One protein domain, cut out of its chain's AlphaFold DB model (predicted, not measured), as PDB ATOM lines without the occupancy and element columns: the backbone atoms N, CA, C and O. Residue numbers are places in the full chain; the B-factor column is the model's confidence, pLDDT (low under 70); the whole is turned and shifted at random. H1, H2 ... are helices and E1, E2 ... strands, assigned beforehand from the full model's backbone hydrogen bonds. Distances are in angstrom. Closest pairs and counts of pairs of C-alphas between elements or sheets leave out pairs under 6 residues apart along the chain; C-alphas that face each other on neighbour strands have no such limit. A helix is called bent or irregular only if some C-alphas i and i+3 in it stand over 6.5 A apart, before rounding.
ATOM      1  N   ARG A  41     263.625 255.963 297.158       78.50
ATOM      2  CA  ARG A  41     262.683 255.724 298.270       78.50
ATOM      3  C   ARG A  41     263.356 255.002 299.446       78.50
ATOM      4  O   ARG A  41     262.757 254.143 300.085       78.50
ATOM      5  N   ASP A  42     264.599 255.361 299.755       78.00
ATOM      6  CA  ASP A  42     265.450 254.732 300.775       78.00
ATOM      7  C   ASP A  42     264.815 254.758 302.176       78.00
ATOM      8  O   ASP A  42     265.096 253.912 303.027       78.00
ATOM      9  N   TRP A  43     263.901 255.702 302.413       82.62
ATOM     10  CA  TRP A  43     263.079 255.786 303.618       82.62
ATOM     11  C   TRP A  43     262.148 254.573 303.814       82.62
ATOM     12  O   TRP A  43     261.830 254.271 304.961       82.62
ATOM     13  N   LEU A  44     261.769 253.834 302.761       83.19
ATOM     14  CA  LEU A  44     261.023 252.565 302.869       83.19
ATOM     15  C   LEU A  44     261.856 251.433 303.494       83.19
ATOM     16  O   LEU A  44     261.285 250.479 304.014       83.19
ATOM     17  N   TYR A  45     263.189 251.521 303.420       80.38
ATOM     18  CA  TYR A  45     264.119 250.491 303.903       80.38
ATOM     19  C   TYR A  45     264.880 250.908 305.168       80.38
ATOM     20  O   TYR A  45     265.323 250.055 305.932       80.38
ATOM     21  N   SER A  46     265.038 252.214 305.400       80.25
ATOM     22  CA  SER A  46     265.762 252.775 306.553       80.25
ATOM     23  C   SER A  46     264.862 253.201 307.722       80.25
ATOM     24  O   SER A  46     265.373 253.546 308.790       80.25
ATOM     25  N   SER A  47     263.535 253.167 307.561       82.06
ATOM     26  CA  SER A  47     262.594 253.531 308.626       82.06
ATOM     27  C   SER A  47     262.192 252.333 309.481       82.06
ATOM     28  O   SER A  47     261.694 251.333 308.982       82.06
ATOM     29  N   SER A  48     262.333 252.492 310.796       84.38
ATOM     30  CA  SER A  48     261.898 251.535 311.827       84.38
ATOM     31  C   SER A  48     260.378 251.364 311.946       84.38
ATOM     32  O   SER A  48     259.912 250.439 312.602       84.38
ATOM     33  N   SER A  49     259.610 252.314 311.411       87.25
ATOM     34  CA  SER A  49     258.150 252.300 311.390       87.25
ATOM     35  C   SER A  49     257.642 253.199 310.262       87.25
ATOM     36  O   SER A  49     258.302 254.169 309.881       87.25
ATOM     37  N   ILE A  50     256.473 252.859 309.723       89.56
ATOM     38  CA  ILE A  50     255.794 253.559 308.630       89.56
ATOM     39  C   ILE A  50     254.303 253.618 308.975       89.56
ATOM     40  O   ILE A  50     253.731 252.622 309.421       89.56
ATOM     41  N   SER A  51     253.680 254.770 308.742       90.94
ATOM     42  CA  SER A  51     252.239 254.978 308.869       90.94
ATOM     43  C   SER A  51     251.652 255.546 307.582       90.94
ATOM     44  O   SER A  51     252.282 256.342 306.884       90.94
ATOM     45  N   LEU A  52     250.416 255.158 307.303       91.81
ATOM     46  CA  LEU A  52     249.594 255.634 306.205       91.81
ATOM     47  C   LEU A  52     248.481 256.537 306.734       91.81
ATOM     48  O   LEU A  52     247.968 256.342 307.840       91.81
ATOM     49  N   LYS A  53     248.089 257.507 305.909       92.31
ATOM     50  CA  LYS A  53     246.858 258.276 306.069       92.31
ATOM     51  C   LYS A  53     246.206 258.493 304.704       92.31
ATOM     52  O   LYS A  53     246.814 259.066 303.808       92.31
ATOM     53  N   LEU A  54     244.967 258.046 304.554       92.06
ATOM     54  CA  LEU A  54     244.108 258.325 303.409       92.06
ATOM     55  C   LEU A  54     243.637 259.785 303.484       92.06
ATOM     56  O   LEU A  54     242.993 260.185 304.452       92.06
ATOM     57  N   GLU A  55     243.927 260.581 302.459       90.62
ATOM     58  CA  GLU A  55     243.440 261.962 302.360       90.62
ATOM     59  C   GLU A  55     241.997 261.970 301.822       90.62
ATOM     60  O   GLU A  55     241.076 262.535 302.427       90.62
ATOM     61  N   GLY A  56     241.757 261.247 300.722       90.25
ATOM     62  CA  GLY A  56     240.429 261.123 300.128       90.25
ATOM     63  C   GLY A  56     240.422 260.563 298.708       90.25
ATOM     64  O   GLY A  56     241.346 259.874 298.285       90.25
ATOM     65  N   CYS A  57     239.347 260.871 297.991       90.56
ATOM     66  CA  CYS A  57     239.135 260.542 296.585       90.56
ATOM     67  C   CYS A  57     239.594 261.697 295.684       90.56
ATOM     68  O   CYS A  57     239.153 262.829 295.889       90.56
ATOM     69  N   THR A  58     240.401 261.417 294.656       89.88
ATOM     70  CA  THR A  58     240.617 262.344 293.532       89.88
ATOM     71  C   THR A  58     240.227 261.703 292.205       89.88
ATOM     72  O   THR A  58     240.225 260.482 292.059       89.88
ATOM     73  N   TRP A  59     239.893 262.537 291.226       85.12
ATOM     74  CA  TRP A  59     239.705 262.085 289.855       85.12
ATOM     75  C   TRP A  59     241.052 262.013 289.147       85.12
ATOM     76  O   TRP A  59     241.762 263.015 289.105       85.12
ATOM     77  N   GLY A  60     241.348 260.882 288.517       79.56
ATOM     78  CA  GLY A  60     242.470 260.764 287.591       79.56
ATOM     79  C   GLY A  60     242.119 259.945 286.358       79.56
ATOM     80  O   GLY A  60     240.986 259.473 286.204       79.56
ATOM     81  N   TYR A  61     243.098 259.817 285.469       76.31
ATOM     82  CA  TYR A  61     243.022 258.979 284.279       76.31
ATOM     83  C   TYR A  61     243.816 257.698 284.516       76.31
ATOM     84  O   TYR A  61     244.932 257.752 285.030       76.31
ATOM     85  N   VAL A  62     243.234 256.566 284.137       72.06
ATOM     86  CA  VAL A  62     243.879 255.251 284.169       72.06
ATOM     87  C   VAL A  62     244.255 254.886 282.741       72.06
ATOM     88  O   VAL A  62     243.396 254.943 281.858       72.06
ATOM     89  N   GLU A  63     245.522 254.533 282.519       65.38
ATOM     90  CA  GLU A  63     245.975 254.018 281.225       65.38
ATOM     91  C   GLU A  63     245.296 252.671 280.933       65.38
ATOM     92  O   GLU A  63     245.199 251.798 281.799       65.38
ATOM     93  N   ASP A  64     244.814 252.500 279.704       59.53
ATOM     94  CA  ASP A  64     244.200 251.256 279.248       59.53
ATOM     95  C   ASP A  64     245.226 250.111 279.149       59.53
ATOM     96  O   ASP A  64     245.950 249.960 278.159       59.53
ATOM     97  N   SER A  65     245.250 249.298 280.206       54.75
ATOM     98  CA  SER A  65     245.989 248.040 280.330       54.75
ATOM     99  C   SER A  65     245.163 246.798 279.961       54.75
ATOM    100  O   SER A  65     245.670 245.685 280.090       54.75
ATOM    101  N   GLY A  66     243.895 246.951 279.549       51.59
ATOM    102  CA  GLY A  66     242.912 245.866 279.422       51.59
ATOM    103  C   GLY A  66     242.459 245.282 280.770       51.59
ATOM    104  O   GLY A  66     241.276 245.308 281.099       51.59
ATOM    105  N   GLU A  67     243.403 244.823 281.597       50.75
ATOM    106  CA  GLU A  67     243.143 244.202 282.908       50.75
ATOM    107  C   GLU A  67     242.456 245.137 283.914       50.75
ATOM    108  O   GLU A  67     241.790 244.674 284.837       50.75
ATOM    109  N   SER A  68     242.591 246.458 283.753       53.69
ATOM    110  CA  SER A  68     242.034 247.429 284.698       53.69
ATOM    111  C   SER A  68     240.505 247.531 284.661       53.69
ATOM    112  O   SER A  68     239.948 248.265 285.476       53.69
ATOM    113  N   GLY A  69     239.803 246.867 283.735       52.72
ATOM    114  CA  GLY A  69     238.340 246.952 283.608       52.72
ATOM    115  C   GLY A  69     237.854 248.249 282.950       52.72
ATOM    116  O   GLY A  69     236.788 248.768 283.280       52.72
ATOM    117  N   CYS A  70     238.668 248.845 282.075       60.62
ATOM    118  CA  CYS A  70     238.120 249.670 280.998       60.62
ATOM    119  C   CYS A  70     237.356 248.750 280.034       60.62
ATOM    120  O   CYS A  70     237.739 247.592 279.874       60.62
ATOM    121  N   LEU A  71     236.290 249.242 279.392       54.22
ATOM    122  CA  LEU A  71     235.654 248.490 278.306       54.22
ATOM    123  C   LEU A  71     236.705 248.192 277.226       54.22
ATOM    124  O   LEU A  71     237.455 249.089 276.834       54.22
ATOM    125  N   ALA A  86     241.487 255.292 275.077       51.75
ATOM    126  CA  ALA A  86     242.518 254.571 275.836       51.75
ATOM    127  C   ALA A  86     242.739 255.062 277.287       51.75
ATOM    128  O   ALA A  86     243.694 254.631 277.927       51.75
ATOM    129  N   ASN A  87     241.900 255.975 277.794       60.47
ATOM    130  CA  ASN A  87     242.026 256.562 279.135       60.47
ATOM    131  C   ASN A  87     240.658 256.610 279.835       60.47
ATOM    132  O   ASN A  87     239.870 257.527 279.582       60.47
ATOM    133  N   CYS A  88     240.386 255.689 280.761       70.00
ATOM    134  CA  CYS A  88     239.207 255.800 281.626       70.00
ATOM    135  C   CYS A  88     239.436 256.857 282.710       70.00
ATOM    136  O   CYS A  88     240.499 256.902 283.329       70.00
ATOM    137  N   ARG A  89     238.425 257.677 283.003       77.88
ATOM    138  CA  ARG A  89     238.439 258.575 284.166       77.88
ATOM    139  C   ARG A  89     237.898 257.828 285.384       77.88
ATOM    140  O   ARG A  89     236.823 257.247 285.297       77.88
ATOM    141  N   ARG A  90     238.598 257.854 286.524       82.25
ATOM    142  CA  ARG A  90     238.186 257.108 287.730       82.25
ATOM    143  C   ARG A  90     238.399 257.845 289.041       82.25
ATOM    144  O   ARG A  90     239.252 258.724 289.150       82.25
ATOM    145  N   ALA A  91     237.638 257.411 290.043       88.38
ATOM    146  CA  ALA A  91     237.904 257.650 291.451       88.38
ATOM    147  C   ALA A  91     239.163 256.891 291.909       88.38
ATOM    148  O   ALA A  91     239.154 255.667 292.078       88.38
ATOM    149  N   GLN A  92     240.243 257.633 292.130       89.69
ATOM    150  CA  GLN A  92     241.502 257.143 292.679       89.69
ATOM    151  C   GLN A  92     241.634 257.531 294.159       89.69
ATOM    152  O   GLN A  92     241.160 258.586 294.587       89.69
ATOM    153  N   ALA A  93     242.280 256.674 294.951       91.75
ATOM    154  CA  ALA A  93     242.561 256.942 296.356       91.75
ATOM    155  C   ALA A  93     243.873 257.722 296.510       91.75
ATOM    156  O   ALA A  93     244.920 257.288 296.030       91.75
ATOM    157  N   VAL A  94     243.802 258.859 297.206       91.62
ATOM    158  CA  VAL A  94     244.946 259.702 297.572       91.62
ATOM    159  C   VAL A  94     245.370 259.377 298.999       91.62
ATOM    160  O   VAL A  94     244.562 259.510 299.923       91.62
ATOM    161  N   PHE A  95     246.627 258.986 299.203       92.19
ATOM    162  CA  PHE A  95     247.156 258.636 300.522       92.19
ATOM    163  C   PHE A  95     248.573 259.175 300.747       92.19
ATOM    164  O   PHE A  95     249.422 259.163 299.859       92.19
ATOM    165  N   SER A  96     248.836 259.637 301.963       91.44
ATOM    166  CA  SER A  96     250.138 260.126 302.416       91.44
ATOM    167  C   SER A  96     250.864 259.047 303.215       91.44
ATOM    168  O   SER A  96     250.274 258.432 304.109       91.44
ATOM    169  N   LEU A  97     252.155 258.848 302.930       90.56
ATOM    170  CA  LEU A  97     253.030 257.984 303.723       90.56
ATOM    171  C   LEU A  97     253.952 258.812 304.627       90.56
ATOM    172  O   LEU A  97     254.580 259.796 304.224       90.56
ATOM    173  N   TYR A  98     254.032 258.365 305.875       90.38
ATOM    174  CA  TYR A  98     254.847 258.921 306.944       90.38
ATOM    175  C   TYR A  98     255.788 257.822 307.431       90.38
ATOM    176  O   TYR A  98     255.375 256.673 307.547       90.38
ATOM    177  N   ALA A  99     257.040 258.146 307.731       89.44
ATOM    178  CA  ALA A  99     258.032 257.160 308.142       89.44
ATOM    179  C   ALA A  99     258.978 257.725 309.208       89.44
ATOM    180  O   ALA A  99     259.268 258.926 309.210       89.44
ATOM    181  N   SER A 100     259.432 256.864 310.121       86.94
ATOM    182  CA  SER A 100     260.220 257.241 311.297       86.94
ATOM    183  C   SER A 100     261.314 256.228 311.630       86.94
ATOM    184  O   SER A 100     261.124 255.010 311.556       86.94
ATOM    185  N   SER A 101     262.455 256.731 312.100       83.00
ATOM    186  CA  SER A 101     263.558 255.951 312.675       83.00
ATOM    187  C   SER A 101     263.436 255.716 314.191       83.00
ATOM    188  O   SER A 101     264.284 255.035 314.763       83.00
ATOM    189  N   SER A 102     262.399 256.245 314.857       72.56
ATOM    190  CA  SER A 102     262.252 256.224 316.325       72.56
ATOM    191  C   SER A 102     261.266 255.175 316.872       72.56
ATOM    192  O   SER A 102     260.589 255.431 317.869       72.56
ATOM    193  N   GLY A 103     261.109 254.029 316.201       72.25
ATOM    194  CA  GLY A 103     260.259 252.894 316.613       72.25
ATOM    195  C   GLY A 103     258.743 253.143 316.599       72.25
ATOM    196  O   GLY A 103     257.959 252.209 316.714       72.25
ATOM    197  N   SER A 104     258.319 254.394 316.436       76.38
ATOM    198  CA  SER A 104     256.928 254.815 316.306       76.38
ATOM    199  C   SER A 104     256.816 255.938 315.275       76.38
ATOM    200  O   SER A 104     257.685 256.810 315.181       76.38
ATOM    201  N   THR A 105     255.723 255.919 314.510       77.94
ATOM    202  CA  THR A 105     255.377 256.951 313.530       77.94
ATOM    203  C   THR A 105     254.012 257.536 313.875       77.94
ATOM    204  O   THR A 105     253.009 256.828 313.910       77.94
ATOM    205  N   SER A 106     253.966 258.849 314.086       83.69
ATOM    206  CA  SER A 106     252.731 259.637 314.082       83.69
ATOM    207  C   SER A 106     252.692 260.475 312.810       83.69
ATOM    208  O   SER A 106     253.737 260.908 312.344       83.69
ATOM    209  N   CYS A 107     251.515 260.720 312.239       87.56
ATOM    210  CA  CYS A 107     251.387 261.353 310.927       87.56
ATOM    211  C   CYS A 107     251.532 262.872 311.054       87.56
ATOM    212  O   CYS A 107     250.551 263.613 311.107       87.56
ATOM    213  N   ASN A 108     252.779 263.323 311.179       86.06
ATOM    214  CA  ASN A 108     253.152 264.715 311.389       86.06
ATOM    215  C   ASN A 108     254.188 265.185 310.347       86.06
ATOM    216  O   ASN A 108     254.767 264.390 309.601       86.06
ATOM    217  N   LYS A 109     254.453 266.496 310.322       78.88
ATOM    218  CA  LYS A 109     255.298 267.154 309.307       78.88
ATOM    219  C   LYS A 109     256.749 266.665 309.257       78.88
ATOM    220  O   LYS A 109     257.378 266.771 308.212       78.88
ATOM    221  N   ASN A 110     257.279 266.155 310.369       84.00
ATOM    222  CA  ASN A 110     258.673 265.716 310.483       84.00
ATOM    223  C   ASN A 110     258.868 264.282 309.966       84.00
ATOM    224  O   ASN A 110     259.967 263.914 309.570       84.00
ATOM    225  N   THR A 111     257.798 263.486 309.979       86.62
ATOM    226  CA  THR A 111     257.751 262.104 309.476       86.62
ATOM    227  C   THR A 111     257.203 261.996 308.053       86.62
ATOM    228  O   THR A 111     257.334 260.944 307.440       86.62
ATOM    229  N   PHE A 112     256.552 263.043 307.533       88.44
ATOM    230  CA  PHE A 112     255.951 263.054 306.196       88.44
ATOM    231  C   PHE A 112     256.998 262.807 305.102       88.44
ATOM    232  O   PHE A 112     258.002 263.525 305.030       88.44
ATOM    233  N   GLN A 113     256.741 261.828 304.231       86.38
ATOM    234  CA  GLN A 113     257.646 261.480 303.137       86.38
ATOM    235  C   GLN A 113     257.114 261.944 301.782       86.38
ATOM    236  O   GLN A 113     257.775 262.753 301.124       86.38
ATOM    237  N   GLU A 114     255.945 261.448 301.375       86.06
ATOM    238  CA  GLU A 114     255.378 261.629 300.034       86.06
ATOM    239  C   GLU A 114     253.861 261.328 300.051       86.06
ATOM    240  O   GLU A 114     253.382 260.578 300.908       86.06
ATOM    241  N   THR A 115     253.108 261.922 299.120       88.50
ATOM    242  CA  THR A 115     251.671 261.665 298.905       88.50
ATOM    243  C   THR A 115     251.480 261.033 297.530       88.50
ATOM    244  O   THR A 115     252.072 261.484 296.551       88.50
ATOM    245  N   PHE A 116     250.649 259.999 297.463       89.69
ATOM    246  CA  PHE A 116     250.483 259.116 296.315       89.69
ATOM    247  C   PHE A 116     249.029 259.040 295.851       89.69
ATOM    248  O   PHE A 116     248.111 259.303 296.631       89.69
ATOM    249  N   VAL A 117     248.837 258.617 294.601       90.19
ATOM    250  CA  VAL A 117     247.532 258.297 294.008       90.19
ATOM    251  C   VAL A 117     247.570 256.898 293.394       90.19
ATOM    252  O   VAL A 117     248.485 256.586 292.634       90.19
ATOM    253  N   THR A 118     246.586 256.049 293.708       89.00
ATOM    254  CA  THR A 118     246.413 254.726 293.064       89.00
ATOM    255  C   THR A 118     246.344 254.839 291.549       89.00
ATOM    256  O   THR A 118     245.604 255.691 291.053       89.00
ATOM    257  N   LYS A 119     246.986 253.924 290.823       85.38
ATOM    258  CA  LYS A 119     246.923 253.868 289.359       85.38
ATOM    259  C   LYS A 119     245.538 253.442 288.887       85.38
ATOM    260  O   LYS A 119     244.866 254.198 288.191       85.38
ATOM    261  N   ASN A 120     245.072 252.273 289.319       79.75
ATOM    262  CA  ASN A 120     243.869 251.636 288.774       79.75
ATOM    263  C   ASN A 120     242.552 252.103 289.428       79.75
ATOM    264  O   ASN A 120     241.478 251.952 288.830       79.75
ATOM    265  N   GLY A 121     242.624 252.713 290.617       85.25
ATOM    266  CA  GLY A 121     241.494 253.316 291.336       85.25
ATOM    267  C   GLY A 121     241.374 252.840 292.786       85.25
ATOM    268  O   GLY A 121     242.243 252.140 293.298       85.25
ATOM    269  N   LEU A 122     240.267 253.172 293.458       87.25
ATOM    270  CA  LEU A 122     240.016 252.725 294.839       87.25
ATOM    271  C   LEU A 122     240.116 251.198 295.025       87.25
ATOM    272  O   LEU A 122     240.600 250.751 296.060       87.25
ATOM    273  N   LEU A 123     239.666 250.402 294.049       82.62
ATOM    274  CA  LEU A 123     239.670 248.935 294.151       82.62
ATOM    275  C   LEU A 123     241.082 248.362 294.355       82.62
ATOM    276  O   LEU A 123     241.250 247.415 295.114       82.62
ATOM    277  N   GLU A 124     242.101 248.986 293.763       83.31
ATOM    278  CA  GLU A 124     243.514 248.630 293.940       83.31
ATOM    279  C   GLU A 124     244.008 248.939 295.364       83.31
ATOM    280  O   GLU A 124     244.687 248.119 295.983       83.31
ATOM    281  N   PHE A 125     243.602 250.080 295.936       88.50
ATOM    282  CA  PHE A 125     243.869 250.391 297.345       88.50
ATOM    283  C   PHE A 125     243.200 249.370 298.271       88.50
ATOM    284  O   PHE A 125     243.855 248.819 299.151       88.50
ATOM    285  N   ILE A 126     241.913 249.083 298.050       87.56
ATOM    286  CA  ILE A 126     241.156 248.097 298.832       87.56
ATOM    287  C   ILE A 126     241.805 246.712 298.732       87.56
ATOM    288  O   ILE A 126     241.938 246.045 299.756       87.56
ATOM    289  N   TYR A 127     242.251 246.296 297.544       84.50
ATOM    290  CA  TYR A 127     242.943 245.026 297.329       84.50
ATOM    291  C   TYR A 127     244.237 244.926 298.152       84.50
ATOM    292  O   TYR A 127     244.393 243.985 298.933       84.50
ATOM    293  N   TYR A 128     245.138 245.911 298.060       85.44
ATOM    294  CA  TYR A 128     246.403 245.861 298.802       85.44
ATOM    295  C   TYR A 128     246.221 246.004 300.316       85.44
ATOM    296  O   TYR A 128     246.888 245.293 301.068       85.44
ATOM    297  N   MET A 129     245.293 246.852 300.777       86.25
ATOM    298  CA  MET A 129     244.938 246.916 302.199       86.25
ATOM    299  C   MET A 129     244.424 245.557 302.697       86.25
ATOM    300  O   MET A 129     244.855 245.091 303.745       86.25
ATOM    301  N   ASN A 130     243.573 244.875 301.924       82.31
ATOM    302  CA  ASN A 130     243.061 243.554 302.291       82.31
ATOM    303  C   ASN A 130     244.122 242.449 302.308       82.31
ATOM    304  O   ASN A 130     244.038 241.532 303.122       82.31
ATOM    305  N   GLN A 131     245.108 242.519 301.415       79.88
ATOM    306  CA  GLN A 131     246.138 241.489 301.294       79.88
ATOM    307  C   GLN A 131     247.285 241.649 302.310       79.88
ATOM    308  O   GLN A 131     247.914 240.649 302.656       79.88
ATOM    309  N   TYR A 132     247.566 242.872 302.787       77.88
ATOM    310  CA  TYR A 132     248.762 243.160 303.599       77.88
ATOM    311  C   TYR A 132     248.522 243.911 304.926       77.88
ATOM    312  O   TYR A 132     249.468 244.026 305.707       77.88
ATOM    313  N   ASP A 133     247.307 244.380 305.234       78.25
ATOM    314  CA  ASP A 133     246.908 244.780 306.596       78.25
ATOM    315  C   ASP A 133     245.992 243.704 307.206       78.25
ATOM    316  O   ASP A 133     244.874 243.457 306.752       78.25
ATOM    317  N   SER A 134     246.479 243.045 308.259       68.50
ATOM    318  CA  SER A 134     245.778 241.960 308.954       68.50
ATOM    319  C   SER A 134     244.674 242.424 309.911       68.50
ATOM    320  O   SER A 134     243.931 241.586 310.415       68.50
ATOM    321  N   ASN A 135     244.550 243.731 310.160       71.94
ATOM    322  CA  ASN A 135     243.500 244.338 310.984       71.94
ATOM    323  C   ASN A 135     242.617 245.292 310.161       71.94
ATOM    324  O   ASN A 135     241.961 246.177 310.719       71.94
ATOM    325  N   ASN A 136     242.626 245.136 308.835       77.31
ATOM    326  CA  ASN A 136     241.976 246.067 307.935       77.31
ATOM    327  C   ASN A 136     240.446 246.080 308.136       77.31
ATOM    328  O   ASN A 136     239.794 245.049 308.284       77.31
ATOM    329  N   ALA A 137     239.852 247.271 308.085       76.50
ATOM    330  CA  ALA A 137     238.404 247.484 308.135       76.50
ATOM    331  C   ALA A 137     237.703 247.294 306.767       76.50
ATOM    332  O   ALA A 137     236.614 247.823 306.563       76.50
ATOM    333  N   LEU A 138     238.351 246.635 305.798       77.31
ATOM    334  CA  LEU A 138     237.929 246.534 304.393       77.31
ATOM    335  C   LEU A 138     237.690 245.085 303.924       77.31
ATOM    336  O   LEU A 138     237.423 244.896 302.734       77.31
ATOM    337  N   SER A 139     237.729 244.103 304.834       69.06
ATOM    338  CA  SER A 139     237.506 242.667 304.581       69.06
ATOM    339  C   SER A 139     236.275 242.396 303.725       69.06
ATOM    340  O   SER A 139     236.309 241.628 302.767       69.06
ATOM    341  N   ASP A 140     235.194 243.096 304.045       65.12
ATOM    342  CA  ASP A 140     233.871 242.870 303.475       65.12
ATOM    343  C   ASP A 140     233.753 243.485 302.061       65.12
ATOM    344  O   ASP A 140     232.849 243.154 301.299       65.12
ATOM    345  N   TYR A 141     234.720 244.334 301.686       66.06
ATOM    346  CA  TYR A 141     234.877 244.960 300.368       66.06
ATOM    347  C   TYR A 141     235.981 244.308 299.516       66.06
ATOM    348  O   TYR A 141     236.264 244.776 298.415       66.06
ATOM    349  N   ALA A 142     236.615 243.231 299.993       55.19
ATOM    350  CA  ALA A 142     237.754 242.574 299.340       55.19
ATOM    351  C   ALA A 142     237.403 241.745 298.086       55.19
ATOM    352  O   ALA A 142     238.287 241.149 297.464       55.19
ATOM    353  N   VAL A 143     236.115 241.604 297.764       48.72
ATOM    354  CA  VAL A 143     235.614 240.483 296.961       48.72
ATOM    355  C   VAL A 143     235.908 240.657 295.462       48.72
ATOM    356  O   VAL A 143     235.195 241.342 294.741       48.72
ATOM    357  N   ASN A 144     236.929 239.934 294.993       48.16
ATOM    358  CA  ASN A 144     237.195 239.581 293.591       48.16
ATOM    359  C   ASN A 144     237.489 240.724 292.594       48.16
ATOM    360  O   ASN A 144     236.834 240.846 291.562       48.16
ATOM    361  N   TYR A 145     238.620 241.416 292.778       44.94
ATOM    362  CA  TYR A 145     239.258 242.218 291.711       44.94
ATOM    363  C   TYR A 145     239.676 241.389 290.465       44.94
ATOM    364  O   TYR A 145     239.925 241.951 289.405       44.94
ATOM    365  N   HIS A 146     239.746 240.051 290.565       39.41
ATOM    366  CA  HIS A 146     240.349 239.166 289.550       39.41
ATOM    367  C   HIS A 146     239.395 238.183 288.832       39.41
ATOM    368  O   HIS A 146     239.872 237.282 288.148       39.41
ATOM    369  N   LEU A 175     231.754 247.195 293.325       72.69
ATOM    370  CA  LEU A 175     231.574 248.610 293.007       72.69
ATOM    371  C   LEU A 175     231.483 248.755 291.478       72.69
ATOM    372  O   LEU A 175     232.473 248.453 290.803       72.69
ATOM    373  N   PRO A 176     230.342 249.198 290.913       72.75
ATOM    374  CA  PRO A 176     230.161 249.224 289.469       72.75
ATOM    375  C   PRO A 176     231.186 250.163 288.835       72.75
ATOM    376  O   PRO A 176     231.378 251.304 289.271       72.75
ATOM    377  N   MET A 177     231.884 249.660 287.816       71.81
ATOM    378  CA  MET A 177     232.966 250.398 287.160       71.81
ATOM    379  C   MET A 177     232.423 251.316 286.057       71.81
ATOM    380  O   MET A 177     232.870 252.458 285.963       71.81
ATOM    381  N   CYS A 178     231.415 250.856 285.305       79.12
ATOM    382  CA  CYS A 178     230.429 251.685 284.600       79.12
ATOM    383  C   CYS A 178     229.228 250.808 284.172       79.12
ATOM    384  O   CYS A 178     229.256 250.187 283.113       79.12
ATOM    385  N   GLU A 179     228.195 250.682 285.009       83.88
ATOM    386  CA  GLU A 179     227.039 249.799 284.758       83.88
ATOM    387  C   GLU A 179     225.815 250.585 284.263       83.88
ATOM    388  O   GLU A 179     225.521 251.668 284.766       83.88
ATOM    389  N   TYR A 180     225.074 250.056 283.285       84.38
ATOM    390  CA  TYR A 180     223.870 250.708 282.758       84.38
ATOM    391  C   TYR A 180     222.660 250.496 283.684       84.38
ATOM    392  O   TYR A 180     222.131 249.389 283.793       84.38
ATOM    393  N   VAL A 181     222.189 251.569 284.323       88.31
ATOM    394  CA  VAL A 181     221.121 251.549 285.333       88.31
ATOM    395  C   VAL A 181     220.151 252.708 285.086       88.31
ATOM    396  O   VAL A 181     220.561 253.855 284.925       88.31
ATOM    397  N   ASN A 182     218.842 252.426 285.083       85.44
ATOM    398  CA  ASN A 182     217.767 253.429 284.986       85.44
ATOM    399  C   ASN A 182     217.910 254.436 283.819       85.44
ATOM    400  O   ASN A 182     217.617 255.620 283.973       85.44
ATOM    401  N   ASN A 183     218.322 253.958 282.638       84.31
ATOM    402  CA  ASN A 183     218.515 254.772 281.426       84.31
ATOM    403  C   ASN A 183     219.660 255.813 281.529       84.31
ATOM    404  O   ASN A 183     219.661 256.831 280.834       84.31
ATOM    405  N   GLY A 184     220.654 255.534 282.372       86.06
ATOM    406  CA  GLY A 184     221.968 256.178 282.395       86.06
ATOM    407  C   GLY A 184     223.041 255.164 282.797       86.06
ATOM    408  O   GLY A 184     222.762 253.970 282.885       86.06
ATOM    409  N   TYR A 185     224.261 255.627 283.063       87.69
ATOM    410  CA  TYR A 185     225.342 254.771 283.565       87.69
ATOM    411  C   TYR A 185     225.687 255.140 285.007       87.69
ATOM    412  O   TYR A 185     225.630 256.314 285.367       87.69
ATOM    413  N   VAL A 186     226.035 254.160 285.839       89.12
ATOM    414  CA  VAL A 186     226.407 254.329 287.248       89.12
ATOM    415  C   VAL A 186     227.816 253.790 287.464       89.12
ATOM    416  O   VAL A 186     228.139 252.678 287.050       89.12
ATOM    417  N   GLY A 187     228.657 254.575 288.133       88.38
ATOM    418  CA  GLY A 187     230.048 254.210 288.390       88.38
ATOM    419  C   GLY A 187     230.649 254.906 289.609       88.38
ATOM    420  O   GLY A 187     230.066 255.844 290.163       88.38
ATOM    421  N   LEU A 188     231.827 254.452 290.034       89.12
ATOM    422  CA  LEU A 188     232.540 255.019 291.181       89.12
ATOM    423  C   LEU A 188     233.172 256.389 290.860       89.12
ATOM    424  O   LEU A 188     234.054 256.505 290.007       89.12
ATOM    425  N   GLY A 189     232.772 257.420 291.605       89.81
ATOM    426  CA  GLY A 189     233.228 258.802 291.460       89.81
ATOM    427  C   GLY A 189     233.513 259.515 292.786       89.81
ATOM    428  O   GLY A 189     233.052 259.108 293.855       89.81
ATOM    429  N   CYS A 190     234.271 260.611 292.717       89.38
ATOM    430  CA  CYS A 190     234.584 261.437 293.886       89.38
ATOM    431  C   CYS A 190     233.526 262.509 294.137       89.38
ATOM    432  O   CYS A 190     233.197 263.289 293.236       89.38
ATOM    433  N   SER A 191     233.058 262.582 295.380       86.94
ATOM    434  CA  SER A 191     232.309 263.717 295.920       86.94
ATOM    435  C   SER A 191     233.243 264.915 296.172       86.94
ATOM    436  O   SER A 191     234.453 264.756 296.341       86.94
ATOM    437  N   GLY A 192     232.682 266.127 296.218       79.12
ATOM    438  CA  GLY A 192     233.428 267.378 296.425       79.12
ATOM    439  C   GLY A 192     234.078 267.534 297.808       79.12
ATOM    440  O   GLY A 192     234.890 268.434 297.996       79.12
ATOM    441  N   ASP A 193     233.756 266.660 298.763       81.81
ATOM    442  CA  ASP A 193     234.392 266.554 300.085       81.81
ATOM    443  C   ASP A 193     235.513 265.489 300.139       81.81
ATOM    444  O   ASP A 193     236.040 265.177 301.210       81.81
ATOM    445  N   GLY A 194     235.877 264.899 298.994       83.31
ATOM    446  CA  GLY A 194     236.887 263.845 298.914       83.31
ATOM    447  C   GLY A 194     236.426 262.505 299.503       83.31
ATOM    448  O   GLY A 194     237.272 261.706 299.924       83.31
ATOM    449  N   THR A 195     235.115 262.253 299.568       89.50
ATOM    450  CA  THR A 195     234.543 260.914 299.797       89.50
ATOM    451  C   THR A 195     234.250 260.193 298.479       89.50
ATOM    452  O   THR A 195     234.199 260.803 297.407       89.50
ATOM    453  N   PHE A 196     234.093 258.872 298.553       91.06
ATOM    454  CA  PHE A 196     233.728 258.036 297.411       91.06
ATOM    455  C   PHE A 196     232.207 257.949 297.277       91.06
ATOM    456  O   PHE A 196     231.485 257.945 298.267       91.06
ATOM    457  N   SER A 197     231.701 257.879 296.055       92.12
ATOM    458  CA  SER A 197     230.263 257.878 295.770       92.12
ATOM    459  C   SER A 197     229.989 257.116 294.483       92.12
ATOM    460  O   SER A 197     230.834 257.106 293.590       92.12
ATOM    461  N   LEU A 198     228.814 256.512 294.354       90.88
ATOM    462  CA  LEU A 198     228.307 256.104 293.050       90.88
ATOM    463  C   LEU A 198     227.614 257.309 292.418       90.88
ATOM    464  O   LEU A 198     226.760 257.936 293.045       90.88
ATOM    465  N   GLN A 199     227.995 257.657 291.195       91.69
ATOM    466  CA  GLN A 199     227.459 258.806 290.462       91.69
ATOM    467  C   GLN A 199     226.810 258.340 289.162       91.69
ATOM    468  O   GLN A 199     227.199 257.312 288.611       91.69
ATOM    469  N   TYR A 200     225.833 259.100 288.671       91.19
ATOM    470  CA  TYR A 200     225.280 258.909 287.332       91.19
ATOM    471  C   TYR A 200     226.150 259.618 286.287       91.19
ATOM    472  O   TYR A 200     226.510 260.785 286.468       91.19
ATOM    473  N   PHE A 201     226.407 258.964 285.159       89.75
ATOM    474  CA  PHE A 201     227.197 259.450 284.027       89.75
ATOM    475  C   PHE A 201     226.363 259.477 282.743       89.75
ATOM    476  O   PHE A 201     225.413 258.708 282.578       89.75
ATOM    477  N   SER A 202     226.724 260.381 281.830       88.56
ATOM    478  CA  SER A 202     226.041 260.546 280.538       88.56
ATOM    479  C   SER A 202     226.530 259.603 279.432       88.56
ATOM    480  O   SER A 202     226.019 259.669 278.318       88.56
ATOM    481  N   ASP A 203     227.552 258.796 279.709       84.12
ATOM    482  CA  ASP A 203     228.297 258.012 278.725       84.12
ATOM    483  C   ASP A 203     228.753 256.665 279.302       84.12
ATOM    484  O   ASP A 203     229.032 256.555 280.496       84.12
ATOM    485  N   GLU A 204     228.855 255.662 278.429       79.56
ATOM    486  CA  GLU A 204     229.192 254.263 278.751       79.56
ATOM    487  C   GLU A 204     230.634 254.045 279.244       79.56
ATOM    488  O   GLU A 204     230.969 252.972 279.736       79.56
ATOM    489  N   TYR A 205     231.477 255.075 279.154       75.94
ATOM    490  CA  TYR A 205     232.864 255.077 279.629       75.94
ATOM    491  C   TYR A 205     233.025 255.818 280.971       75.94
ATOM    492  O   TYR A 205     234.146 255.982 281.456       75.94
ATOM    493  N   CYS A 206     231.919 256.287 281.565       81.75
ATOM    494  CA  CYS A 206     231.864 257.036 282.821       81.75
ATOM    495  C   CYS A 206     232.842 258.236 282.885       81.75
ATOM    496  O   CYS A 206     233.394 258.584 283.931       81.75
ATOM    497  N   LEU A 207     233.047 258.929 281.760       81.56
ATOM    498  CA  LEU A 207     233.955 260.078 281.660       81.56
ATOM    499  C   LEU A 207     233.319 261.376 282.174       81.56
ATOM    500  O   LEU A 207     234.018 262.257 282.699       81.56
ATOM    501  N   ARG A 208     231.997 261.522 282.004       84.25
ATOM    502  CA  ARG A 208     231.251 262.754 282.287       84.25
ATOM    503  C   ARG A 208     230.156 262.506 283.338       84.25
ATOM    504  O   ARG A 208     229.037 262.126 282.981       84.25
ATOM    505  N   PRO A 209     230.442 262.736 284.634       85.56
ATOM    506  CA  PRO A 209     229.415 262.666 285.666       85.56
ATOM    507  C   PRO A 209     228.362 263.758 285.441       85.56
ATOM    508  O   PRO A 209     228.681 264.911 285.146       85.56
ATOM    509  N   THR A 210     227.097 263.391 285.615       87.62
ATOM    510  CA  THR A 210     225.920 264.274 285.494       87.62
ATOM    511  C   THR A 210     225.777 265.255 286.662       87.62
ATOM    512  O   THR A 210     224.975 266.184 286.593       87.62
ATOM    513  N   GLY A 211     226.515 265.028 287.754       85.06
ATOM    514  CA  GLY A 211     226.336 265.708 289.038       85.06
ATOM    515  C   GLY A 211     225.265 265.080 289.939       85.06
ATOM    516  O   GLY A 211     225.123 265.510 291.081       85.06
ATOM    517  N   GLN A 212     224.535 264.058 289.475       89.56
ATOM    518  CA  GLN A 212     223.615 263.289 290.316       89.56
ATOM    519  C   GLN A 212     224.347 262.127 291.001       89.56
ATOM    520  O   GLN A 212     225.055 261.352 290.355       89.56
ATOM    521  N   VAL A 213     224.155 261.999 292.315       91.62
ATOM    522  CA  VAL A 213     224.680 260.898 293.133       91.62
ATOM    523  C   VAL A 213     223.637 259.781 293.190       91.62
ATOM    524  O   VAL A 213     222.478 260.039 293.511       91.62
ATOM    525  N   TYR A 214     224.057 258.554 292.890       88.94
ATOM    526  CA  TYR A 214     223.264 257.332 293.034       88.94
ATOM    527  C   TYR A 214     223.294 256.833 294.487       88.94
ATOM    528  O   TYR A 214     222.246 256.670 295.105       88.94
ATOM    529  N   ASP A 215     224.493 256.694 295.064       89.19
ATOM    530  CA  ASP A 215     224.687 256.457 296.499       89.19
ATOM    531  C   ASP A 215     225.985 257.108 297.014       89.19
ATOM    532  O   ASP A 215     226.940 257.338 296.276       89.19
ATOM    533  N   ASN A 216     226.020 257.401 298.312       86.12
ATOM    534  CA  ASN A 216     227.152 257.994 299.019       86.12
ATOM    535  C   ASN A 216     228.048 256.936 299.698       86.12
ATOM    536  O   ASN A 216     228.845 257.290 300.567       86.12
ATOM    537  N   LEU A 217     227.886 255.645 299.368       88.12
ATOM    538  CA  LEU A 217     228.713 254.513 299.801       88.12
ATOM    539  C   LEU A 217     229.039 254.562 301.300       88.12
ATOM    540  O   LEU A 217     230.196 254.473 301.716       88.12
ATOM    541  N   LYS A 218     228.013 254.798 302.127       87.69
ATOM    542  CA  LYS A 218     228.180 255.227 303.531       87.69
ATOM    543  C   LYS A 218     229.028 254.254 304.350       87.69
ATOM    544  O   LYS A 218     229.891 254.694 305.105       87.69
ATOM    545  N   SER A 219     228.799 252.956 304.174       84.19
ATOM    546  CA  SER A 219     229.508 251.886 304.881       84.19
ATOM    547  C   SER A 219     230.981 251.794 304.454       84.19
ATOM    548  O   SER A 219     231.866 251.732 305.306       84.19
ATOM    549  N   LEU A 220     231.266 251.931 303.154       86.81
ATOM    550  CA  LEU A 220     232.629 251.977 302.621       86.81
ATOM    551  C   LEU A 220     233.377 253.243 303.069       86.81
ATOM    552  O   LEU A 220     234.515 253.164 303.521       86.81
ATOM    553  N   ASN A 221     232.741 254.416 303.018       89.25
ATOM    554  CA  ASN A 221     233.328 255.654 303.542       89.25
ATOM    555  C   ASN A 221     233.540 255.604 305.064       89.25
ATOM    556  O   ASN A 221     234.480 256.220 305.564       89.25
ATOM    557  N   TYR A 222     232.707 254.864 305.805       87.94
ATOM    558  CA  TYR A 222     232.907 254.606 307.231       87.94
ATOM    559  C   TYR A 222     234.127 253.704 307.477       87.94
ATOM    560  O   TYR A 222     234.979 254.062 308.286       87.94
ATOM    561  N   ALA A 223     234.277 252.608 306.728       86.88
ATOM    562  CA  ALA A 223     235.472 251.761 306.762       86.88
ATOM    563  C   ALA A 223     236.753 252.545 306.414       86.88
ATOM    564  O   ALA A 223     237.739 252.516 307.155       86.88
ATOM    565  N   LEU A 224     236.718 253.329 305.330       88.44
ATOM    566  CA  LEU A 224     237.830 254.174 304.885       88.44
ATOM    567  C   LEU A 224     238.164 255.309 305.869       88.44
ATOM    568  O   LEU A 224     239.306 255.775 305.905       88.44
ATOM    569  N   LYS A 225     237.211 255.738 306.711       88.88
ATOM    570  CA  LYS A 225     237.435 256.748 307.760       88.88
ATOM    571  C   LYS A 225     238.482 256.301 308.784       88.88
ATOM    572  O   LYS A 225     239.202 257.158 309.295       88.88
ATOM    573  N   THR A 226     238.622 254.996 309.029       86.69
ATOM    574  CA  THR A 226     239.679 254.421 309.880       86.69
ATOM    575  C   THR A 226     241.070 254.863 309.416       86.69
ATOM    576  O   THR A 226     241.875 255.324 310.224       86.69
ATOM    577  N   TYR A 227     241.319 254.849 308.102       87.88
ATOM    578  CA  TYR A 227     242.595 255.274 307.514       87.88
ATOM    579  C   TYR A 227     242.692 256.778 307.257       87.88
ATOM    580  O   TYR A 227     243.772 257.241 306.911       87.88
ATOM    581  N   LYS A 228     241.623 257.572 307.441       87.19
ATOM    582  CA  LYS A 228     241.752 259.044 307.511       87.19
ATOM    583  C   LYS A 228     242.432 259.497 308.816       87.19
ATOM    584  O   LYS A 228     242.914 260.628 308.903       87.19
ATOM    585  N   GLY A 229     242.486 258.620 309.823       87.06
ATOM    586  CA  GLY A 229     243.410 258.730 310.952       87.06
ATOM    587  C   GLY A 229     244.856 258.400 310.557       87.06
ATOM    588  O   GLY A 229     245.157 258.135 309.399       87.06
ATOM    589  N   CYS A 230     245.769 258.406 311.527       88.44
ATOM    590  CA  CYS A 230     247.120 257.891 311.302       88.44
ATOM    591  C   CYS A 230     247.165 256.399 311.627       88.44
ATOM    592  O   CYS A 230     246.996 256.034 312.790       88.44
ATOM    593  N   HIS A 231     247.404 255.553 310.628       88.81
ATOM    594  CA  HIS A 231     247.387 254.103 310.786       88.81
ATOM    595  C   HIS A 231     248.783 253.512 310.526       88.81
ATOM    596  O   HIS A 231     249.376 253.760 309.479       88.81
ATOM    597  N   GLY A 232     249.336 252.764 311.483       87.06
ATOM    598  CA  GLY A 232     250.678 252.177 311.374       87.06
ATOM    599  C   GLY A 232     250.675 250.907 310.525       87.06
ATOM    600  O   GLY A 232     250.116 249.906 310.951       87.06
ATOM    601  N   ILE A 233     251.339 250.930 309.366       84.25
ATOM    602  CA  ILE A 233     251.353 249.832 308.375       84.25
ATOM    603  C   ILE A 233     252.661 249.019 308.373       84.25
ATOM    604  O   ILE A 233     252.988 248.329 307.408       84.25
ATOM    605  N   TYR A 234     253.465 249.131 309.430       70.19
ATOM    606  CA  TYR A 234     254.780 248.497 309.488       70.19
ATOM    607  C   TYR A 234     254.705 247.052 309.990       70.19
ATOM    608  O   TYR A 234     254.769 246.799 311.192       70.19
ATOM    609  N   SER A 235     254.627 246.100 309.058       56.12
ATOM    610  CA  SER A 235     254.905 244.693 309.352       56.12
ATOM    611  C   SER A 235     256.416 244.440 309.329       56.12
ATOM    612  O   SER A 235     257.082 244.711 308.326       56.12
ATOM    613  N   SER A 236     256.964 243.944 310.441       48.50
ATOM    614  CA  SER A 236     258.374 243.569 310.574       48.50
ATOM    615  C   SER A 236     258.553 242.058 310.409       48.50
ATOM    616  O   SER A 236     258.231 241.299 311.322       48.50
ATOM    617  N   GLY A 237     259.109 241.627 309.280       49.31
ATOM    618  CA  GLY A 237     259.446 240.223 309.039       49.31
ATOM    619  C   GLY A 237     259.900 239.993 307.605       49.31
ATOM    620  O   GLY A 237     261.092 239.851 307.344       49.31
ATOM    621  N   ASP A 238     258.943 240.027 306.682       47.97
ATOM    622  CA  ASP A 238     259.128 239.591 305.298       47.97
ATOM    623  C   ASP A 238     259.189 240.756 304.299       47.97
ATOM    624  O   ASP A 238     258.609 241.822 304.504       47.97
ATOM    625  N   GLY A 239     259.902 240.551 303.187       52.78
ATOM    626  CA  GLY A 239     260.318 241.599 302.238       52.78
ATOM    627  C   GLY A 239     259.229 242.243 301.366       52.78
ATOM    628  O   GLY A 239     259.569 242.833 300.347       52.78
ATOM    629  N   ASN A 240     257.954 242.115 301.743       59.72
ATOM    630  CA  ASN A 240     256.778 242.619 301.031       59.72
ATOM    631  C   ASN A 240     255.902 243.443 301.993       59.72
ATOM    632  O   ASN A 240     254.831 243.007 302.415       59.72
ATOM    633  N   ASN A 241     256.371 244.628 302.384       77.81
ATOM    634  CA  ASN A 241     255.621 245.514 303.277       77.81
ATOM    635  C   ASN A 241     254.517 246.261 302.495       77.81
ATOM    636  O   ASN A 241     254.772 246.767 301.399       77.81
ATOM    637  N   LEU A 242     253.319 246.398 303.079       84.75
ATOM    638  CA  LEU A 242     252.188 247.164 302.527       84.75
ATOM    639  C   LEU A 242     252.606 248.553 302.004       84.75
ATOM    640  O   LEU A 242     252.180 248.964 300.926       84.75
ATOM    641  N   ALA A 243     253.501 249.248 302.712       86.06
ATOM    642  CA  ALA A 243     254.032 250.553 302.313       86.06
ATOM    643  C   ALA A 243     254.796 250.517 300.980       86.06
ATOM    644  O   ALA A 243     254.692 251.444 300.180       86.06
ATOM    645  N   GLN A 244     255.569 249.454 300.744       83.38
ATOM    646  CA  GLN A 244     256.363 249.276 299.529       83.38
ATOM    647  C   GLN A 244     255.451 248.967 298.339       83.38
ATOM    648  O   GLN A 244     255.612 249.559 297.274       83.38
ATOM    649  N   ILE A 245     254.462 248.092 298.539       85.81
ATOM    650  CA  ILE A 245     253.524 247.658 297.497       85.81
ATOM    651  C   ILE A 245     252.572 248.792 297.106       85.81
ATOM    652  O   ILE A 245     252.414 249.061 295.914       85.81
ATOM    653  N   LEU A 246     252.017 249.522 298.079       88.12
ATOM    654  CA  LEU A 246     251.222 250.720 297.806       88.12
ATOM    655  C   LEU A 246     252.046 251.790 297.086       88.12
ATOM    656  O   LEU A 246     251.590 252.318 296.080       88.12
ATOM    657  N   ALA A 247     253.269 252.089 297.537       86.88
ATOM    658  CA  ALA A 247     254.103 253.087 296.867       86.88
ATOM    659  C   ALA A 247     254.518 252.659 295.444       86.88
ATOM    660  O   ALA A 247     254.703 253.510 294.577       86.88
ATOM    661  N   TYR A 248     254.714 251.365 295.174       86.38
ATOM    662  CA  TYR A 248     255.089 250.863 293.843       86.38
ATOM    663  C   TYR A 248     253.926 250.956 292.836       86.38
ATOM    664  O   TYR A 248     254.101 251.426 291.706       86.38
ATOM    665  N   ASN A 249     252.721 250.582 293.270       85.94
ATOM    666  CA  ASN A 249     251.511 250.567 292.439       85.94
ATOM    667  C   ASN A 249     250.717 251.891 292.478       85.94
ATOM    668  O   ASN A 249     249.644 251.995 291.895       85.94
ATOM    669  N   ALA A 250     251.268 252.930 293.103       88.44
ATOM    670  CA  ALA A 250     250.737 254.288 293.097       88.44
ATOM    671  C   ALA A 250     251.765 255.275 292.526       88.44
ATOM    672  O   ALA A 250     252.977 255.074 292.647       88.44
ATOM    673  N   ASP A 251     251.284 256.350 291.909       86.62
ATOM    674  CA  ASP A 251     252.133 257.420 291.385       86.62
ATOM    675  C   ASP A 251     252.272 258.578 292.386       86.62
ATOM    676  O   ASP A 251     251.362 258.822 293.186       86.62
ATOM    677  N   PRO A 252     253.422 259.281 292.398       83.44
ATOM    678  CA  PRO A 252     253.644 260.424 293.277       83.44
ATOM    679  C   PRO A 252     252.761 261.592 292.831       83.44
ATOM    680  O   PRO A 252     252.840 262.038 291.688       83.44
ATOM    681  N   CYS A 253     251.922 262.105 293.727       79.00
ATOM    682  CA  CYS A 253     250.927 263.093 293.337       79.00
ATOM    683  C   CYS A 253     251.523 264.496 293.157       79.00
ATOM    684  O   CYS A 253     252.208 265.017 294.045       79.00
ATOM    685  N   SER A 254     251.199 265.159 292.048       71.88
ATOM    686  CA  SER A 254     251.544 266.560 291.833       71.88
ATOM    687  C   SER A 254     250.524 267.490 292.487       71.88
ATOM    688  O   SER A 254     249.322 267.225 292.525       71.88
ATOM    689  N   SER A 255     250.968 268.682 292.894       65.56
ATOM    690  CA  SER A 255     250.048 269.774 293.254       65.56
ATOM    691  C   SER A 255     249.308 270.374 292.051       65.56
ATOM    692  O   SER A 255     248.637 271.389 292.198       65.56
ATOM    693  N   LEU A 256     249.509 269.823 290.851       61.94
ATOM    694  CA  LEU A 256     248.725 270.127 289.656       61.94
ATOM    695  C   LEU A 256     247.503 269.202 289.518       61.94
ATOM    696  O   LEU A 256     246.575 269.559 288.798       61.94
ATOM    697  N   ASP A 257     247.497 268.058 290.211       61.62
ATOM    698  CA  ASP A 257     246.509 266.993 290.005       61.62
ATOM    699  C   ASP A 257     245.350 267.091 291.010       61.62
ATOM    700  O   ASP A 257     244.201 266.803 290.676       61.62
ATOM    701  N   SER A 258     245.633 267.504 292.255       65.25
ATOM    702  CA  SER A 258     244.617 267.673 293.301       65.25
ATOM    703  C   SER A 258     245.083 268.561 294.458       65.25
ATOM    704  O   SER A 258     246.220 268.443 294.923       65.25
ATOM    705  N   ASP A 259     244.171 269.362 295.020       68.25
ATOM    706  CA  ASP A 259     244.399 270.071 296.289       68.25
ATOM    707  C   ASP A 259     244.669 269.091 297.448       68.25
ATOM    708  O   ASP A 259     245.463 269.400 298.340       68.25
ATOM    709  N   LEU A 260     244.088 267.878 297.404       67.44
ATOM    710  CA  LEU A 260     244.323 266.798 298.381       67.44
ATOM    711  C   LEU A 260     245.791 266.357 298.437       67.44
ATOM    712  O   LEU A 260     246.270 265.915 299.477       67.44
ATOM    713  N   CYS A 261     246.521 266.517 297.333       67.62
ATOM    714  CA  CYS A 261     247.949 266.224 297.247       67.62
ATOM    715  C   CYS A 261     248.826 267.361 297.779       67.62
ATOM    716  O   CYS A 261     250.057 267.289 297.770       67.62
ATOM    717  N   THR A 262     248.194 268.418 298.286       59.53
ATOM    718  CA  THR A 262     248.852 269.459 299.052       59.53
ATOM    719  C   THR A 262     248.499 269.323 300.535       59.53
ATOM    720  O   THR A 262     247.680 270.066 301.074       59.53
ATOM    721  N   ASP A 263     249.243 268.485 301.274       54.75
ATOM    722  CA  ASP A 263     249.525 268.838 302.675       54.75
ATOM    723  C   ASP A 263     250.372 270.111 302.638       54.75
ATOM    724  O   ASP A 263     251.607 270.101 302.699       54.75
ATOM    725  N   THR A 264     249.684 271.245 302.486       51.88
ATOM    726  CA  THR A 264     250.334 272.536 302.339       51.88
ATOM    727  C   THR A 264     251.161 272.860 303.571       51.88
ATOM    728  O   THR A 264     252.057 273.686 303.473       51.88
ATOM    729  N   THR A 265     250.912 272.230 304.721       52.50
ATOM    730  CA  THR A 265     251.626 272.529 305.955       52.50
ATOM    731  C   THR A 265     252.944 271.765 306.054       52.50
ATOM    732  O   THR A 265     253.943 272.383 306.417       52.50
ATOM    733  N   SER A 266     252.989 270.489 305.659       49.88
ATOM    734  CA  SER A 266     254.232 269.713 305.542       49.88
ATOM    735  C   SER A 266     255.064 270.175 304.339       49.88
ATOM    736  O   SER A 266     256.255 270.455 304.483       49.88
ATOM    737  N   MET A 267     254.436 270.382 303.174       47.25
ATOM    738  CA  MET A 267     255.108 270.867 301.958       47.25
ATOM    739  C   MET A 267     255.654 272.297 302.101       47.25
ATOM    740  O   MET A 267     256.779 272.567 301.668       47.25
ATOM    741  N   LYS A 268     254.918 273.232 302.733       45.88
ATOM    742  CA  LYS A 268     255.470 274.571 303.041       45.88
ATOM    743  C   LYS A 268     256.621 274.463 304.037       45.88
ATOM    744  O   LYS A 268     257.632 275.119 303.818       45.88
ATOM    745  N   THR A 269     256.534 273.611 305.064       47.38
ATOM    746  CA  THR A 269     257.659 273.423 305.993       47.38
ATOM    747  C   THR A 269     258.890 272.837 305.296       47.38
ATOM    748  O   THR A 269     259.957 273.398 305.501       47.38
ATOM    749  N   ARG A 270     258.779 271.844 304.393       47.03
ATOM    750  CA  ARG A 270     259.920 271.374 303.566       47.03
ATOM    751  C   ARG A 270     260.528 272.492 302.707       47.03
ATOM    752  O   ARG A 270     261.749 272.586 302.600       47.03
ATOM    753  N   ARG A 271     259.699 273.378 302.134       42.06
ATOM    754  CA  ARG A 271     260.165 274.581 301.411       42.06
ATOM    755  C   ARG A 271     260.897 275.569 302.335       42.06
ATOM    756  O   ARG A 271     261.928 276.106 301.939       42.06
ATOM    757  N   SER A 272     260.419 275.773 303.565       40.91
ATOM    758  CA  SER A 272     261.040 276.657 304.568       40.91
ATOM    759  C   SER A 272     262.303 276.074 305.219       40.91
ATOM    760  O   SER A 272     263.250 276.814 305.472       40.91
ATOM    761  N   SER A 273     262.357 274.762 305.462       43.75
ATOM    762  CA  SER A 273     263.479 274.060 306.107       43.75
ATOM    763  C   SER A 273     264.639 273.751 305.155       43.75
ATOM    764  O   SER A 273     265.580 273.053 305.527       43.75
TER     765      SER A 273
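What this domain is: This is residues 41 to 71, 86 to 146 and 175 to 273 of the 378 residues of an uncharacterized protein of Fistulifera solaris (UniProt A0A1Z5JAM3). Look for two strongly twisted four-stranded sheets set roughly end to end along the longest axis, only partly face to face where E5 and E6 meet the long, bent pair E1 and E2. H2 and H4 cover one face of the first sheet, E1 E2 E3 E8; H3 lies beside its edge strand E1, and H5 only grazes it. The printed part has 191 residues with five named helices and eight named strands, in the order H1 E1 E2 E3 H2 E4 E5 E6 E7 H3 H4 E8 H5. The sheets' orders are E1 E2 E3 E8 and E4 E5 E6 E7, both antiparallel throughout, and the class is mixed. The whole is compact, with a radius of gyration of the C-alphas of 17.0 A and spans of 56 by 37 by 30 A.

How they stand to each other: Begin with antiparallel E1, residues 49 to 63, and E2, residues 87 to 100: N 51 and O 98 are 2.8 A apart. E1 bends by 95 degrees at residue 59, E2 by 70 degrees at residue 90. E3, residues 112 to 118, forms a hairpin with E2, with N 97 and O 114 at 2.9 A; beside E3 is edge strand E8, residues 250 to 252, with N 117 and O 251 at 2.9 A. E4, residues 179 to 181, E5, 184 to 190, E6, 196 to 201, and E7, 209 to 215, form a meander, each the antiparallel neighbour of the one before; find N 186 and O 179 at 2.8 A, N 189 and O 197 at 2.8 A, N 200 and O 212 at 2.9 A. The sheets form a sandwich, two sheets face to face, with the closest C-alphas of E2 and E5, Ala 91 and Gly 189, 4.8 A apart. H2, residues 122 to 132, and H4, 242 to 249, on one face of the first sheet, make two layers with it; they touch, their closest C-alphas, Tyr 132 and Leu 242, 5.4 A apart. H3, residues 218 to 228, stands only just at that sheet's level, height 3.6 A. H1, residues 43 to 46, lies over E2 at a height of 8.0 A. H5, residues 264 to 272, is apart from H4. Every O i to N i+4 pair is within hydrogen-bond range in H2, H4 and H5, and 5 of 7 in H3; H1 is too short for one.

Where its parts are: Find C-alpha 43, where H1 begins, at (263.079, 255.786, 303.618). E1 is 32.6 A long, E2 37.0 A, E3 18.2 A, E5 17.9 A and H2 15.6 A. H5 ends at C-alpha 272, (261.040, 276.657, 304.568).

The domain as a whole: The farthest C-alphas, Ser 102 and Asn 183, are 56.0 A apart. Residues 72 to 85 and 147 to 174 are not printed, leaving C-alpha gaps of 9.5 A and 13.3 A. The links E2 to E3, H3 to H4 and E8 to H5 are long. pLDDT is under 70 for 45 residues, among them 63 to 71 and 255 to 273.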